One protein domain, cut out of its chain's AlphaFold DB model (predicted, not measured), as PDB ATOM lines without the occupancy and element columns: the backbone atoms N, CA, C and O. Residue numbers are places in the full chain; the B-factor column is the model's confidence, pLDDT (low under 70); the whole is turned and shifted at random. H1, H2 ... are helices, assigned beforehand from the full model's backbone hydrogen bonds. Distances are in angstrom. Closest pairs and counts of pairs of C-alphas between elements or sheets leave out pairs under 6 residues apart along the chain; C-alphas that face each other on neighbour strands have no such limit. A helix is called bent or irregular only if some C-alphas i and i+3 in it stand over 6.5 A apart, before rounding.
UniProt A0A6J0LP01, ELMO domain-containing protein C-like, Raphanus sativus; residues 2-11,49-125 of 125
ATOM      1  N   GLU A   2     108.080  89.898  72.538       60.03
ATOM      2  CA  GLU A   2     106.712  89.334  72.587       60.03
ATOM      3  C   GLU A   2     106.401  88.578  73.902       60.03
ATOM      4  O   GLU A   2     105.325  88.737  74.485       60.03
ATOM      5  N   SER A   3     107.385  87.845  74.441       61.78
ATOM      6  CA  SER A   3     107.309  87.212  75.767       61.78
ATOM      7  C   SER A   3     107.145  88.236  76.899       61.78
ATOM      8  O   SER A   3     106.231  88.128  77.712       61.78
ATOM      9  N   THR A   4     107.961  89.290  76.902       66.88
ATOM     10  CA  THR A   4     107.913  90.385  77.882       66.88
ATOM     11  C   THR A   4     106.562  91.106  77.885       66.88
ATOM     12  O   THR A   4     106.015  91.379  78.951       66.88
ATOM     13  N   ILE A   5     105.980  91.363  76.705       72.38
ATOM     14  CA  ILE A   5     104.652  91.984  76.569       72.38
ATOM     15  C   ILE A   5     103.580  91.091  77.198       72.38
ATOM     16  O   ILE A   5     102.726  91.578  77.939       72.38
ATOM     17  N   THR A   6     103.636  89.784  76.943       74.31
ATOM     18  CA  THR A   6     102.686  88.820  77.515       74.31
ATOM     19  C   THR A   6     102.777  88.793  79.040       74.31
ATOM     20  O   THR A   6     101.755  88.817  79.729       74.31
ATOM     21  N   SER A   7     103.988  88.833  79.584       74.81
ATOM     22  CA  SER A   7     104.218  88.815  81.030       74.81
ATOM     23  C   SER A   7     103.830  90.126  81.705       74.81
ATOM     24  O   SER A   7     103.183  90.108  82.752       74.81
ATOM     25  N   PHE A   8     104.078  91.268  81.062       78.06
ATOM     26  CA  PHE A   8     103.558  92.549  81.532       78.06
ATOM     27  C   PHE A   8     102.025  92.594  81.495       78.06
ATOM     28  O   PHE A   8     101.396  93.076  82.433       78.06
ATOM     29  N   GLN A   9     101.392  92.028  80.461       79.81
ATOM     30  CA  GLN A   9      99.934  91.892  80.402       79.81
ATOM     31  C   GLN A   9      99.391  90.990  81.519       79.81
ATOM     32  O   GLN A   9      98.328  91.284  82.065       79.81
ATOM     33  N   ARG A  10     100.109  89.925  81.902       82.38
ATOM     34  CA  ARG A  10      99.762  89.080  83.061       82.38
ATOM     35  C   ARG A  10      99.859  89.851  84.379       82.38
ATOM     36  O   ARG A  10      98.955  89.713  85.202       82.38
ATOM     37  N   LEU A  11     100.898  90.673  84.557       80.62
ATOM     38  CA  LEU A  11     101.048  91.566  85.715       80.62
ATOM     39  C   LEU A  11      99.925  92.610  85.761       80.62
ATOM     40  O   LEU A  11      99.267  92.764  86.787       80.62
ATOM     41  N   ARG A  49     128.277 107.644  89.636       76.69
ATOM     42  CA  ARG A  49     128.712 107.551  91.042       76.69
ATOM     43  C   ARG A  49     128.645 106.132  91.597       76.69
ATOM     44  O   ARG A  49     129.239 105.868  92.638       76.69
ATOM     45  N   THR A  50     127.935 105.233  90.919       81.94
ATOM     46  CA  THR A  50     127.711 103.852  91.359       81.94
ATOM     47  C   THR A  50     128.180 102.861  90.300       81.94
ATOM     48  O   THR A  50     128.085 103.118  89.099       81.94
ATOM     49  N   PHE A  51     128.686 101.708  90.743       87.12
ATOM     50  CA  PHE A  51     129.113 100.643  89.833       87.12
ATOM     51  C   PHE A  51     127.919 100.023  89.091       87.12
ATOM     52  O   PHE A  51     128.018  99.755  87.897       87.12
ATOM     53  N   VAL A  52     126.765  99.911  89.763       90.62
ATOM     54  CA  VAL A  52     125.501  99.428  89.177       90.62
ATOM     55  C   VAL A  52     125.114 100.239  87.934       90.62
ATOM     56  O   VAL A  52     124.727  99.664  86.920       90.62
ATOM     57  N   ARG A  53     125.285 101.571  87.962       91.38
ATOM     58  CA  ARG A  53     125.050 102.414  86.781       91.38
ATOM     59  C   ARG A  53     125.978 102.046  85.628       91.38
ATOM     60  O   ARG A  53     125.514 101.961  84.497       91.38
ATOM     61  N   SER A  54     127.272 101.869  85.887       91.44
ATOM     62  CA  SER A  54     128.248 101.538  84.841       91.44
ATOM     63  C   SER A  54     127.920 100.208  84.167       91.44
ATOM     64  O   SER A  54     127.931 100.138  82.942       91.44
ATOM     65  N   VAL A  55     127.562  99.192  84.959       93.31
ATOM     66  CA  VAL A  55     127.129  97.884  84.446       93.31
ATOM     67  C   VAL A  55     125.873  98.028  83.589       93.31
ATOM     68  O   VAL A  55     125.849  97.581  82.445       93.31
ATOM     69  N   PHE A  56     124.858  98.733  84.088       94.94
ATOM     70  CA  PHE A  56     123.628  98.933  83.329       94.94
ATOM     71  C   PHE A  56     123.848  99.725  82.032       94.94
ATOM     72  O   PHE A  56     123.256  99.399  81.010       94.94
ATOM     73  N   LEU A  57     124.703 100.754  82.035       93.19
ATOM     74  CA  LEU A  57     125.012 101.511  80.817       93.19
ATOM     75  C   LEU A  57     125.725 100.651  79.767       93.19
ATOM     76  O   LEU A  57     125.471 100.841  78.580       93.19
ATOM     77  N   GLN A  58     126.565  99.700  80.187       93.62
ATOM     78  CA  GLN A  58     127.146  98.716  79.274       93.62
ATOM     79  C   GLN A  58     126.043  97.852  78.647       93.62
ATOM     80  O   GLN A  58     125.956  97.785  77.423       93.62
ATOM     81  N   MET A  59     125.139  97.291  79.457       95.69
ATOM     82  CA  MET A  59     123.995  96.500  78.973       95.69
ATOM     83  C   MET A  59     123.109  97.294  78.003       95.69
ATOM     84  O   MET A  59     122.724  96.795  76.948       95.69
ATOM     85  N   LEU A  60     122.812  98.553  78.340       95.25
ATOM     86  CA  LEU A  60     122.004  99.452  77.516       95.25
ATOM     87  C   LEU A  60     122.683  99.783  76.183       95.25
ATOM     88  O   LEU A  60     122.000  99.956  75.178       95.25
ATOM     89  N   SER A  61     124.017  99.860  76.156       95.00
ATOM     90  CA  SER A  61     124.760 100.087  74.911       95.00
ATOM     91  C   SER A  61     124.648  98.920  73.923       95.00
ATOM     92  O   SER A  61     124.772  99.126  72.718       95.00
ATOM     93  N   GLU A  62     124.379  97.713  74.426       95.50
ATOM     94  CA  GLU A  62     124.232  96.493  73.627       95.50
ATOM     95  C   GLU A  62     122.767  96.183  73.288       95.50
ATOM     96  O   GLU A  62     122.484  95.534  72.278       95.50
ATOM     97  N   ASN A  63     121.826  96.652  74.111       94.50
ATOM     98  CA  ASN A  63     120.398  96.425  73.941       94.50
ATOM     99  C   ASN A  63     119.587  97.672  74.327       94.50
ATOM    100  O   ASN A  63     119.430  97.980  75.509       94.50
ATOM    101  N   GLU A  64     118.988  98.334  73.334       94.31
ATOM    102  CA  GLU A  64     118.135  99.516  73.541       94.31
ATOM    103  C   GLU A  64     116.929  99.240  74.461       94.31
ATOM    104  O   GLU A  64     116.446 100.148  75.132       94.31
ATOM    105  N   TRP A  65     116.495  97.977  74.556       93.56
ATOM    106  CA  TRP A  65     115.384  97.532  75.401       93.56
ATOM    107  C   TRP A  65     115.805  97.179  76.832       93.56
ATOM    108  O   TRP A  65     114.972  96.729  77.617       93.56
ATOM    109  N   ALA A  66     117.081  97.348  77.205       95.38
ATOM    110  CA  ALA A  66     117.567  96.975  78.536       95.38
ATOM    111  C   ALA A  66     116.779  97.667  79.661       95.38
ATOM    112  O   ALA A  66     116.501  97.051  80.689       95.38
ATOM    113  N   PHE A  67     116.361  98.924  79.465       95.12
ATOM    114  CA  PHE A  67     115.541  99.622  80.454       95.12
ATOM    115  C   PHE A  67     114.137  99.016  80.579       95.12
ATOM    116  O   PHE A  67     113.692  98.743  81.692       95.12
ATOM    117  N   ASP A  68     113.452  98.754  79.463       94.31
ATOM    118  CA  ASP A  68     112.122  98.136  79.448       94.31
ATOM    119  C   ASP A  68     112.133  96.741  80.079       94.31
ATOM    120  O   ASP A  68     111.238  96.389  80.855       94.31
ATOM    121  N   LEU A  69     113.172  95.953  79.787       95.62
ATOM    122  CA  LEU A  69     113.372  94.637  80.389       95.62
ATOM    123  C   LEU A  69     113.603  94.764  81.897       95.62
ATOM    124  O   LEU A  69     112.924  94.080  82.663       95.62
ATOM    125  N   LEU A  70     114.486  95.669  82.336       96.75
ATOM    126  CA  LEU A  70     114.757  95.893  83.759       96.75
ATOM    127  C   LEU A  70     113.499  96.361  84.499       96.75
ATOM    128  O   LEU A  70     113.230  95.893  85.603       96.75
ATOM    129  N   TYR A  71     112.704  97.241  83.889       96.69
ATOM    130  CA  TYR A  71     111.427  97.687  84.438       96.69
ATOM    131  C   TYR A  71     110.451  96.519  84.612       96.69
ATOM    132  O   TYR A  71     109.858  96.368  85.681       96.69
ATOM    133  N   CYS A  72     110.321  95.653  83.603       95.56
ATOM    134  CA  CYS A  72     109.466  94.471  83.697       95.56
ATOM    135  C   CYS A  72     109.944  93.505  84.789       95.56
ATOM    136  O   CYS A  72     109.127  93.046  85.588       95.56
ATOM    137  N   VAL A  73     111.253  93.232  84.861       96.81
ATOM    138  CA  VAL A  73     111.850  92.389  85.911       96.81
ATOM    139  C   VAL A  73     111.593  92.989  87.291       96.81
ATOM    140  O   VAL A  73     111.098  92.292  88.172       96.81
ATOM    141  N   ALA A  74     111.846  94.284  87.480       98.00
ATOM    142  CA  ALA A  74     111.599  94.974  88.743       98.00
ATOM    143  C   ALA A  74     110.136  94.857  89.188       98.00
ATOM    144  O   ALA A  74     109.860  94.607  90.360       98.00
ATOM    145  N   PHE A  75     109.201  94.991  88.248       96.38
ATOM    146  CA  PHE A  75     107.778  94.831  88.517       96.38
ATOM    147  C   PHE A  75     107.426  93.396  88.911       96.38
ATOM    148  O   PHE A  75     106.696  93.189  89.877       96.38
ATOM    149  N   ALA A  76     107.975  92.401  88.213       95.00
ATOM    150  CA  ALA A  76     107.755  90.994  88.533       95.00
ATOM    151  C   ALA A  76     108.342  90.607  89.902       95.00
ATOM    152  O   ALA A  76     107.700  89.890  90.667       95.00
ATOM    153  N   VAL A  77     109.527  91.124  90.244       97.50
ATOM    154  CA  VAL A  77     110.144  90.952  91.568       97.50
ATOM    155  C   VAL A  77     109.280  91.593  92.651       97.50
ATOM    156  O   VAL A  77     109.015  90.953  93.667       97.50
ATOM    157  N   MET A  78     108.798  92.817  92.427       96.94
ATOM    158  CA  MET A  78     107.907  93.505  93.362       96.94
ATOM    159  C   MET A  78     106.600  92.727  93.574       96.94
ATOM    160  O   MET A  78     106.240  92.476  94.724       96.94
ATOM    161  N   ASP A  79     105.933  92.283  92.498       94.25
ATOM    162  CA  ASP A  79     104.694  91.484  92.561       94.25
ATOM    163  C   ASP A  79     104.930  90.184  93.337       94.25
ATOM    164  O   ASP A  79     104.169  89.857  94.248       94.25
ATOM    165  N   LYS A  80     106.030  89.480  93.047       93.56
ATOM    166  CA  LYS A  80     106.398  88.255  93.757       93.56
ATOM    167  C   LYS A  80     106.637  88.503  95.245       93.56
ATOM    168  O   LYS A  80     106.055  87.809  96.071       93.56
ATOM    169  N   GLN A  81     107.469  89.484  95.597       95.38
ATOM    170  CA  GLN A  81     107.765  89.794  96.997       95.38
ATOM    171  C   GLN A  81     106.518  90.252  97.759       95.38
ATOM    172  O   GLN A  81     106.375  89.939  98.939       95.38
ATOM    173  N   TRP A  82     105.624  90.980  97.094       94.44
ATOM    174  CA  TRP A  82     104.350  91.399  97.658       94.44
ATOM    175  C   TRP A  82     103.454  90.197  97.987       94.44
ATOM    176  O   TRP A  82     102.959  90.084  99.109       94.44
ATOM    177  N   LEU A  83     103.281  89.282  97.029       91.88
ATOM    178  CA  LEU A  83     102.447  88.087  97.183       91.88
ATOM    179  C   LEU A  83     103.029  87.103  98.203       91.88
ATOM    180  O   LEU A  83     102.304  86.646  99.081       91.88
ATOM    181  N   ASP A  84     104.335  86.827  98.144       92.56
ATOM    182  CA  ASP A  84     105.011  85.900  99.065       92.56
ATOM    183  C   ASP A  84     104.892  86.351 100.537       92.56
ATOM    184  O   ASP A  84     104.944  85.529 101.452       92.56
ATOM    185  N   ARG A  85     104.727  87.659 100.777       92.44
ATOM    186  CA  ARG A  85     104.586  88.249 102.117       92.44
ATOM    187  C   ARG A  85     103.139  88.422 102.567       92.44
ATOM    188  O   ARG A  85     102.935  88.752 103.729       92.44
ATOM    189  N   ASN A  86     102.156  88.228 101.681       91.69
ATOM    190  CA  ASN A  86     100.793  88.731 101.881       91.69
ATOM    191  C   ASN A  86     100.817  90.210 102.304       91.69
ATOM    192  O   ASN A  86     100.224  90.602 103.308       91.69
ATOM    193  N   ALA A  87     101.597  91.011 101.576       92.19
ATOM    194  CA  ALA A  87     101.883  92.375 101.978       92.19
ATOM    195  C   ALA A  87     100.625  93.250 101.952       92.19
ATOM    196  O   ALA A  87      99.753  93.153 101.083       92.19
ATOM    197  N   THR A  88     100.572  94.159 102.911       91.50
ATOM    198  CA  THR A  88      99.585  95.231 102.982       91.50
ATOM    199  C   THR A  88     100.143  96.519 102.389       91.50
ATOM    200  O   THR A  88     101.352  96.702 102.238       91.50
ATOM    201  N   TYR A  89      99.260  97.484 102.123       90.12
ATOM    202  CA  TYR A  89      99.667  98.828 101.696       90.12
ATOM    203  C   TYR A  89     100.711  99.478 102.618       90.12
ATOM    204  O   TYR A  89     101.593 100.187 102.140       90.12
ATOM    205  N   MET A  90     100.663  99.189 103.921       94.06
ATOM    206  CA  MET A  90     101.614  99.734 104.893       94.06
ATOM    207  C   MET A  90     103.056  99.266 104.642       94.06
ATOM    208  O   MET A  90     103.995  99.985 104.973       94.06
ATOM    209  N   GLU A  91     103.237  98.104 104.015       95.06
ATOM    210  CA  GLU A  91     104.541  97.488 103.742       95.06
ATOM    211  C   GLU A  91     105.090  97.849 102.357       95.06
ATOM    212  O   GLU A  91     106.185  97.428 101.987       95.06
ATOM    213  N   PHE A  92     104.365  98.657 101.579       94.44
ATOM    214  CA  PHE A  92     104.711  98.970 100.193       94.44
ATOM    215  C   PHE A  92     106.135  99.513 100.024       94.44
ATOM    216  O   PHE A  92     106.881  99.047  99.163       94.44
ATOM    217  N   ASN A  93     106.552 100.438 100.889       95.31
ATOM    218  CA  ASN A  93     107.908 100.988 100.843       95.31
ATOM    219  C   ASN A  93     108.981  99.953 101.207       95.31
ATOM    220  O   ASN A  93     110.080  99.989 100.651       95.31
ATOM    221  N   ASP A  94     108.680  99.025 102.115       97.56
ATOM    222  CA  ASP A  94     109.616  97.966 102.489       97.56
ATOM    223  C   ASP A  94     109.741  96.920 101.373       97.56
ATOM    224  O   ASP A  94     110.854  96.483 101.074       97.56
ATOM    225  N   VAL A  95     108.643  96.584 100.682       97.62
ATOM    226  CA  VAL A  95     108.671  95.733  99.478       97.62
ATOM    227  C   VAL A  95     109.500  96.385  98.368       97.62
ATOM    228  O   VAL A  95     110.349  95.723  97.770       97.62
ATOM    229  N   LEU A  96     109.342  97.690  98.123       97.50
ATOM    230  CA  LEU A  96     110.175  98.407  97.148       97.50
ATOM    231  C   LEU A  96     111.654  98.422  97.541       97.50
ATOM    232  O   LEU A  96     112.516  98.189  96.694       97.50
ATOM    233  N   ARG A  97     111.974  98.636  98.823       98.06
ATOM    234  CA  ARG A  97     113.364  98.586  99.302       98.06
ATOM    235  C   ARG A  97     113.982  97.204  99.073       98.06
ATOM    236  O   ARG A  97     115.121  97.113  98.621       98.06
ATOM    237  N   CYS A  98     113.237  96.135  99.354       98.31
ATOM    238  CA  CYS A  98     113.685  94.768  99.101       98.31
ATOM    239  C   CYS A  98     113.814  94.461  97.601       98.31
ATOM    240  O   CYS A  98     114.765  93.789  97.205       98.31
ATOM    241  N   THR A  99     112.913  94.988  96.768       98.38
ATOM    242  CA  THR A  99     112.992  94.889  95.303       98.38
ATOM    243  C   THR A  99     114.282  95.536  94.799       98.38
ATOM    244  O   THR A  99     115.071  94.882  94.125       98.38
ATOM    245  N   ARG A 100     114.566  96.781  95.208       98.19
ATOM    246  CA  ARG A 100     115.811  97.487  94.868       98.19
ATOM    247  C   ARG A 100     117.054  96.689  95.258       98.19
ATOM    248  O   ARG A 100     117.923  96.471  94.425       98.19
ATOM    249  N   ALA A 101     117.121  96.238  96.510       98.19
ATOM    250  CA  ALA A 101     118.280  95.506  97.020       98.19
ATOM    251  C   ALA A 101     118.504  94.162  96.302       98.19
ATOM    252  O   ALA A 101     119.628  93.664  96.256       98.19
ATOM    253  N   GLN A 102     117.443  93.549  95.771       98.44
ATOM    254  CA  GLN A 102     117.557  92.357  94.939       98.44
ATOM    255  C   GLN A 102     118.104  92.703  93.548       98.44
ATOM    256  O   GLN A 102     119.064  92.075  93.117       98.44
ATOM    257  N   LEU A 103     117.569  93.737  92.891       98.12
ATOM    258  CA  LEU A 103     118.040  94.176  91.572       98.12
ATOM    259  C   LEU A 103     119.504  94.632  91.597       98.12
ATOM    260  O   LEU A 103     120.277  94.224  90.738       98.12
ATOM    261  N   GLU A 104     119.904  95.426  92.596       97.19
ATOM    262  CA  GLU A 104     121.299  95.860  92.772       97.19
ATOM    263  C   GLU A 104     122.242  94.664  92.934       97.19
ATOM    264  O   GLU A 104     123.359  94.695  92.433       97.19
ATOM    265  N   ARG A 105     121.801  93.601  93.615       97.31
ATOM    266  CA  ARG A 105     122.594  92.380  93.786       97.31
ATOM    267  C   ARG A 105     122.714  91.600  92.482       97.31
ATOM    268  O   ARG A 105     123.816  91.198  92.140       97.31
ATOM    269  N   GLU A 106     121.600  91.385  91.786       97.81
ATOM    270  CA  GLU A 106     121.563  90.602  90.544       97.81
ATOM    271  C   GLU A 106     122.343  91.285  89.415       97.81
ATOM    272  O   GLU A 106     123.117  90.628  88.734       97.81
ATOM    273  N   LEU A 107     122.239  92.611  89.277       96.38
ATOM    274  CA  LEU A 107     123.032  93.384  88.308       96.38
ATOM    275  C   LEU A 107     124.544  93.327  88.567       96.38
ATOM    276  O   LEU A 107     125.325  93.695  87.700       96.38
ATOM    277  N   MET A 108     124.958  92.934  89.769       95.69
ATOM    278  CA  MET A 108     126.358  92.878  90.187       95.69
ATOM    279  C   MET A 108     126.910  91.449  90.207       95.69
ATOM    280  O   MET A 108     128.018  91.242  90.699       95.69
ATOM    281  N   MET A 109     126.140  90.465  89.740       96.75
ATOM    282  CA  MET A 109     126.600  89.083  89.637       96.75
ATOM    283  C   MET A 109     127.606  88.934  88.489       96.75
ATOM    284  O   MET A 109     127.441  89.534  87.430       96.75
ATOM    285  N   ASP A 110     128.642  88.118  88.702       94.12
ATOM    286  CA  ASP A 110     129.758  87.954  87.755       94.12
ATOM    287  C   ASP A 110     129.338  87.337  86.407       94.12
ATOM    288  O   ASP A 110     130.045  87.484  85.411       94.12
ATOM    289  N   ASP A 111     128.209  86.626  86.376       94.75
ATOM    290  CA  ASP A 111     127.647  85.942  85.210       94.75
ATOM    291  C   ASP A 111     126.480  86.695  84.550       94.75
ATOM    292  O   ASP A 111     125.883  86.186  83.602       94.75
ATOM    293  N   VAL A 112     126.175  87.917  85.005       96.44
ATOM    294  CA  VAL A 112     125.090  88.745  84.464       96.44
ATOM    295  C   VAL A 112     125.661  89.819  83.541       96.44
ATOM    296  O   VAL A 112     126.140  90.864  83.981       96.44
ATOM    297  N   PHE A 113     125.580  89.573  82.230       94.94
ATOM    298  CA  PHE A 113     126.042  90.508  81.196       94.94
ATOM    299  C   PHE A 113     124.891  91.226  80.495       94.94
ATOM    300  O   PHE A 113     125.100  92.271  79.882       94.94
ATOM    301  N   ARG A 114     123.676  90.687  80.595       96.31
ATOM    302  CA  ARG A 114     122.432  91.242  80.059       96.31
ATOM    303  C   ARG A 114     121.323  91.148  81.102       96.31
ATOM    304  O   ARG A 114     121.397  90.355  82.035       96.31
ATOM    305  N   ILE A 115     120.243  91.908  80.919       96.62
ATOM    306  CA  ILE A 115     119.073  91.824  81.813       96.62
ATOM    307  C   ILE A 115     118.442  90.428  81.770       96.62
ATOM    308  O   ILE A 115     117.934  89.941  82.775       96.62
ATOM    309  N   GLU A 116     118.502  89.771  80.616       95.06
ATOM    310  CA  GLU A 116     118.000  88.414  80.413       95.06
ATOM    311  C   GLU A 116     118.772  87.345  81.204       95.06
ATOM    312  O   GLU A 116     118.214  86.282  81.472       95.06
ATOM    313  N   ASP A 117     120.013  87.635  81.609       96.56
ATOM    314  CA  ASP A 117     120.846  86.731  82.413       96.56
ATOM    315  C   ASP A 117     120.516  86.828  83.913       96.56
ATOM    316  O   ASP A 117     120.901  85.963  84.700       96.56
ATOM    317  N   MET A 118     119.790  87.871  84.336       97.12
ATOM    318  CA  MET A 118     119.406  88.047  85.735       97.12
ATOM    319  C   MET A 118     118.511  86.886  86.199       97.12
ATOM    320  O   MET A 118     117.535  86.563  85.515       97.12
ATOM    321  N   PRO A 119     118.730  86.315  87.399       97.12
ATOM    322  CA  PRO A 119     117.881  85.251  87.935       97.12
ATOM    323  C   PRO A 119     116.387  85.599  87.932       97.12
ATOM    324  O   PRO A 119     115.548  84.757  87.618       97.12
ATOM    325  N   SER A 120     116.039  86.855  88.226       97.00
ATOM    326  CA  SER A 120     114.646  87.306  88.242       97.00
ATOM    327  C   SER A 120     114.005  87.431  86.860       97.00
ATOM    328  O   SER A 120     112.783  87.564  86.769       97.00
ATOM    329  N   PHE A 121     114.776  87.351  85.772       94.94
ATOM    330  CA  PHE A 121     114.226  87.362  84.420       94.94
ATOM    331  C   PHE A 121     113.281  86.180  84.169       94.94
ATOM    332  O   PHE A 121     112.286  86.320  83.456       94.94
ATOM    333  N   SER A 122     113.506  85.041  84.836       92.44
ATOM    334  CA  SER A 122     112.627  83.870  84.737       92.44
ATOM    335  C   SER A 122     111.202  84.136  85.239       92.44
ATOM    336  O   SER A 122     110.285  83.401  84.887       92.44
ATOM    337  N   LEU A 123     110.983  85.191  86.038       90.44
ATOM    338  CA  LEU A 123     109.647  85.609  86.481       90.44
ATOM    339  C   LEU A 123     108.794  86.170  85.332       90.44
ATOM    340  O   LEU A 123     107.575  86.259  85.458       90.44
ATOM    341  N   LEU A 124     109.425  86.543  84.216       86.12
ATOM    342  CA  LEU A 124     108.761  87.003  82.999       86.12
ATOM    343  C   LEU A 124     108.388  85.854  82.053       86.12
ATOM    344  O   LEU A 124     108.050  86.123  80.901       86.12
ATOM    345  N   SER A 125     108.473  84.599  82.497       73.06
ATOM    346  CA  SER A 125     108.158  83.411  81.690       73.06
ATOM    347  C   SER A 125     106.765  82.843  81.984       73.06
ATOM    348  O   SER A 125     106.219  83.019  83.102       73.06
TER     349      SER A 125
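This is residues 2 to 11 and 49 to 125 of the 125 residues of the protein "ELMO domain-containing protein C-like" of Raphanus sativus (UniProt A0A6J0LP01). H3 runs through the middle as the core helix, with H4 crossing it on one side, H1 next to it on the opposite side, and the short H5 lying across it on a third side. H2 stands at one end of the whole and makes a corner with H3, and a looping stretch of residues 107 to 118 leads from H4 back to H5. The printed part has 87 residues with five named helices, H1 to H5 in order along it, and no named strand; the class is all helix. It is compact, with a radius of gyration of the C-alphas of 13.2 A, and the C-alphas span 38 by 33 by 18 A.

H1, residues 2 to 11, begins with C-alpha 2 at (106.712, 89.334, 72.587) and is 14.5 A long. After the cut, H2, residues 51 to 62, measures 17.4 A. H3, residues 66 to 84, is the longest helix by residues; it measures 26.5 A and begins with C-alpha 66 at (117.567, 96.975, 78.536). H4, residues 89 to 106, measures 25.9 A and is irregular: C-alphas 90 and 93 are 7.6 A apart. H5, residues 119 to 124, measures 10.5 A and ends with C-alpha 124 at (108.761, 87.003, 82.999); it is neither bent nor irregular, but only just, with C-alphas 119 and 122 6.3 A apart.

H3 is the hub and touches the four other helices. H1 touches H3, closest at the C-alphas of Phe 8 and Cys 72, 6.6 A apart, the same way at a shallow tilt of 34 degrees, only just short of steep. H2 and H3 touch only at the corner, closest at the C-alphas of Leu 60 and Ala 66, 5.2 A apart. H4 touches residues 74 to 82 of H3, closest at the C-alphas of Met 78 and Thr 99, 5.6 A apart, at a steep tilt of 50 degrees, opposite ways. H5 touches residues 72 to 77 of H3, closest at the C-alphas of Val 73 and Phe 121, 5.8 A apart, and is about perpendicular to it at 87 degrees. H5 also touches H1, closest at the C-alphas of Ser 7 and Leu 124, 5.3 A apart. The helix packing is mostly crossed, the helices set at large angles to each other. H1 and H4 are apart, and so are H2 and H5. Every O i to N i+4 pair is within hydrogen-bond range in H1, H2 and H3; H4 has 12 of 14, and H5 has 0 of 2 but 3 of 3 O i to N i+3 pairs.

The two C-alphas farthest apart are those of Glu 62 and Met 90, at 38.7 A. Residues 12 to 48 are not printed, and C-alphas 11 and 49 are 32.4 A apart across this cut. The links H2 to H3 and H3 to H4 are tight, and H4 to H5 is long, with 12 residues. The mean pLDDT of the printed part is 91.9; residues 2 to 4 are under 70.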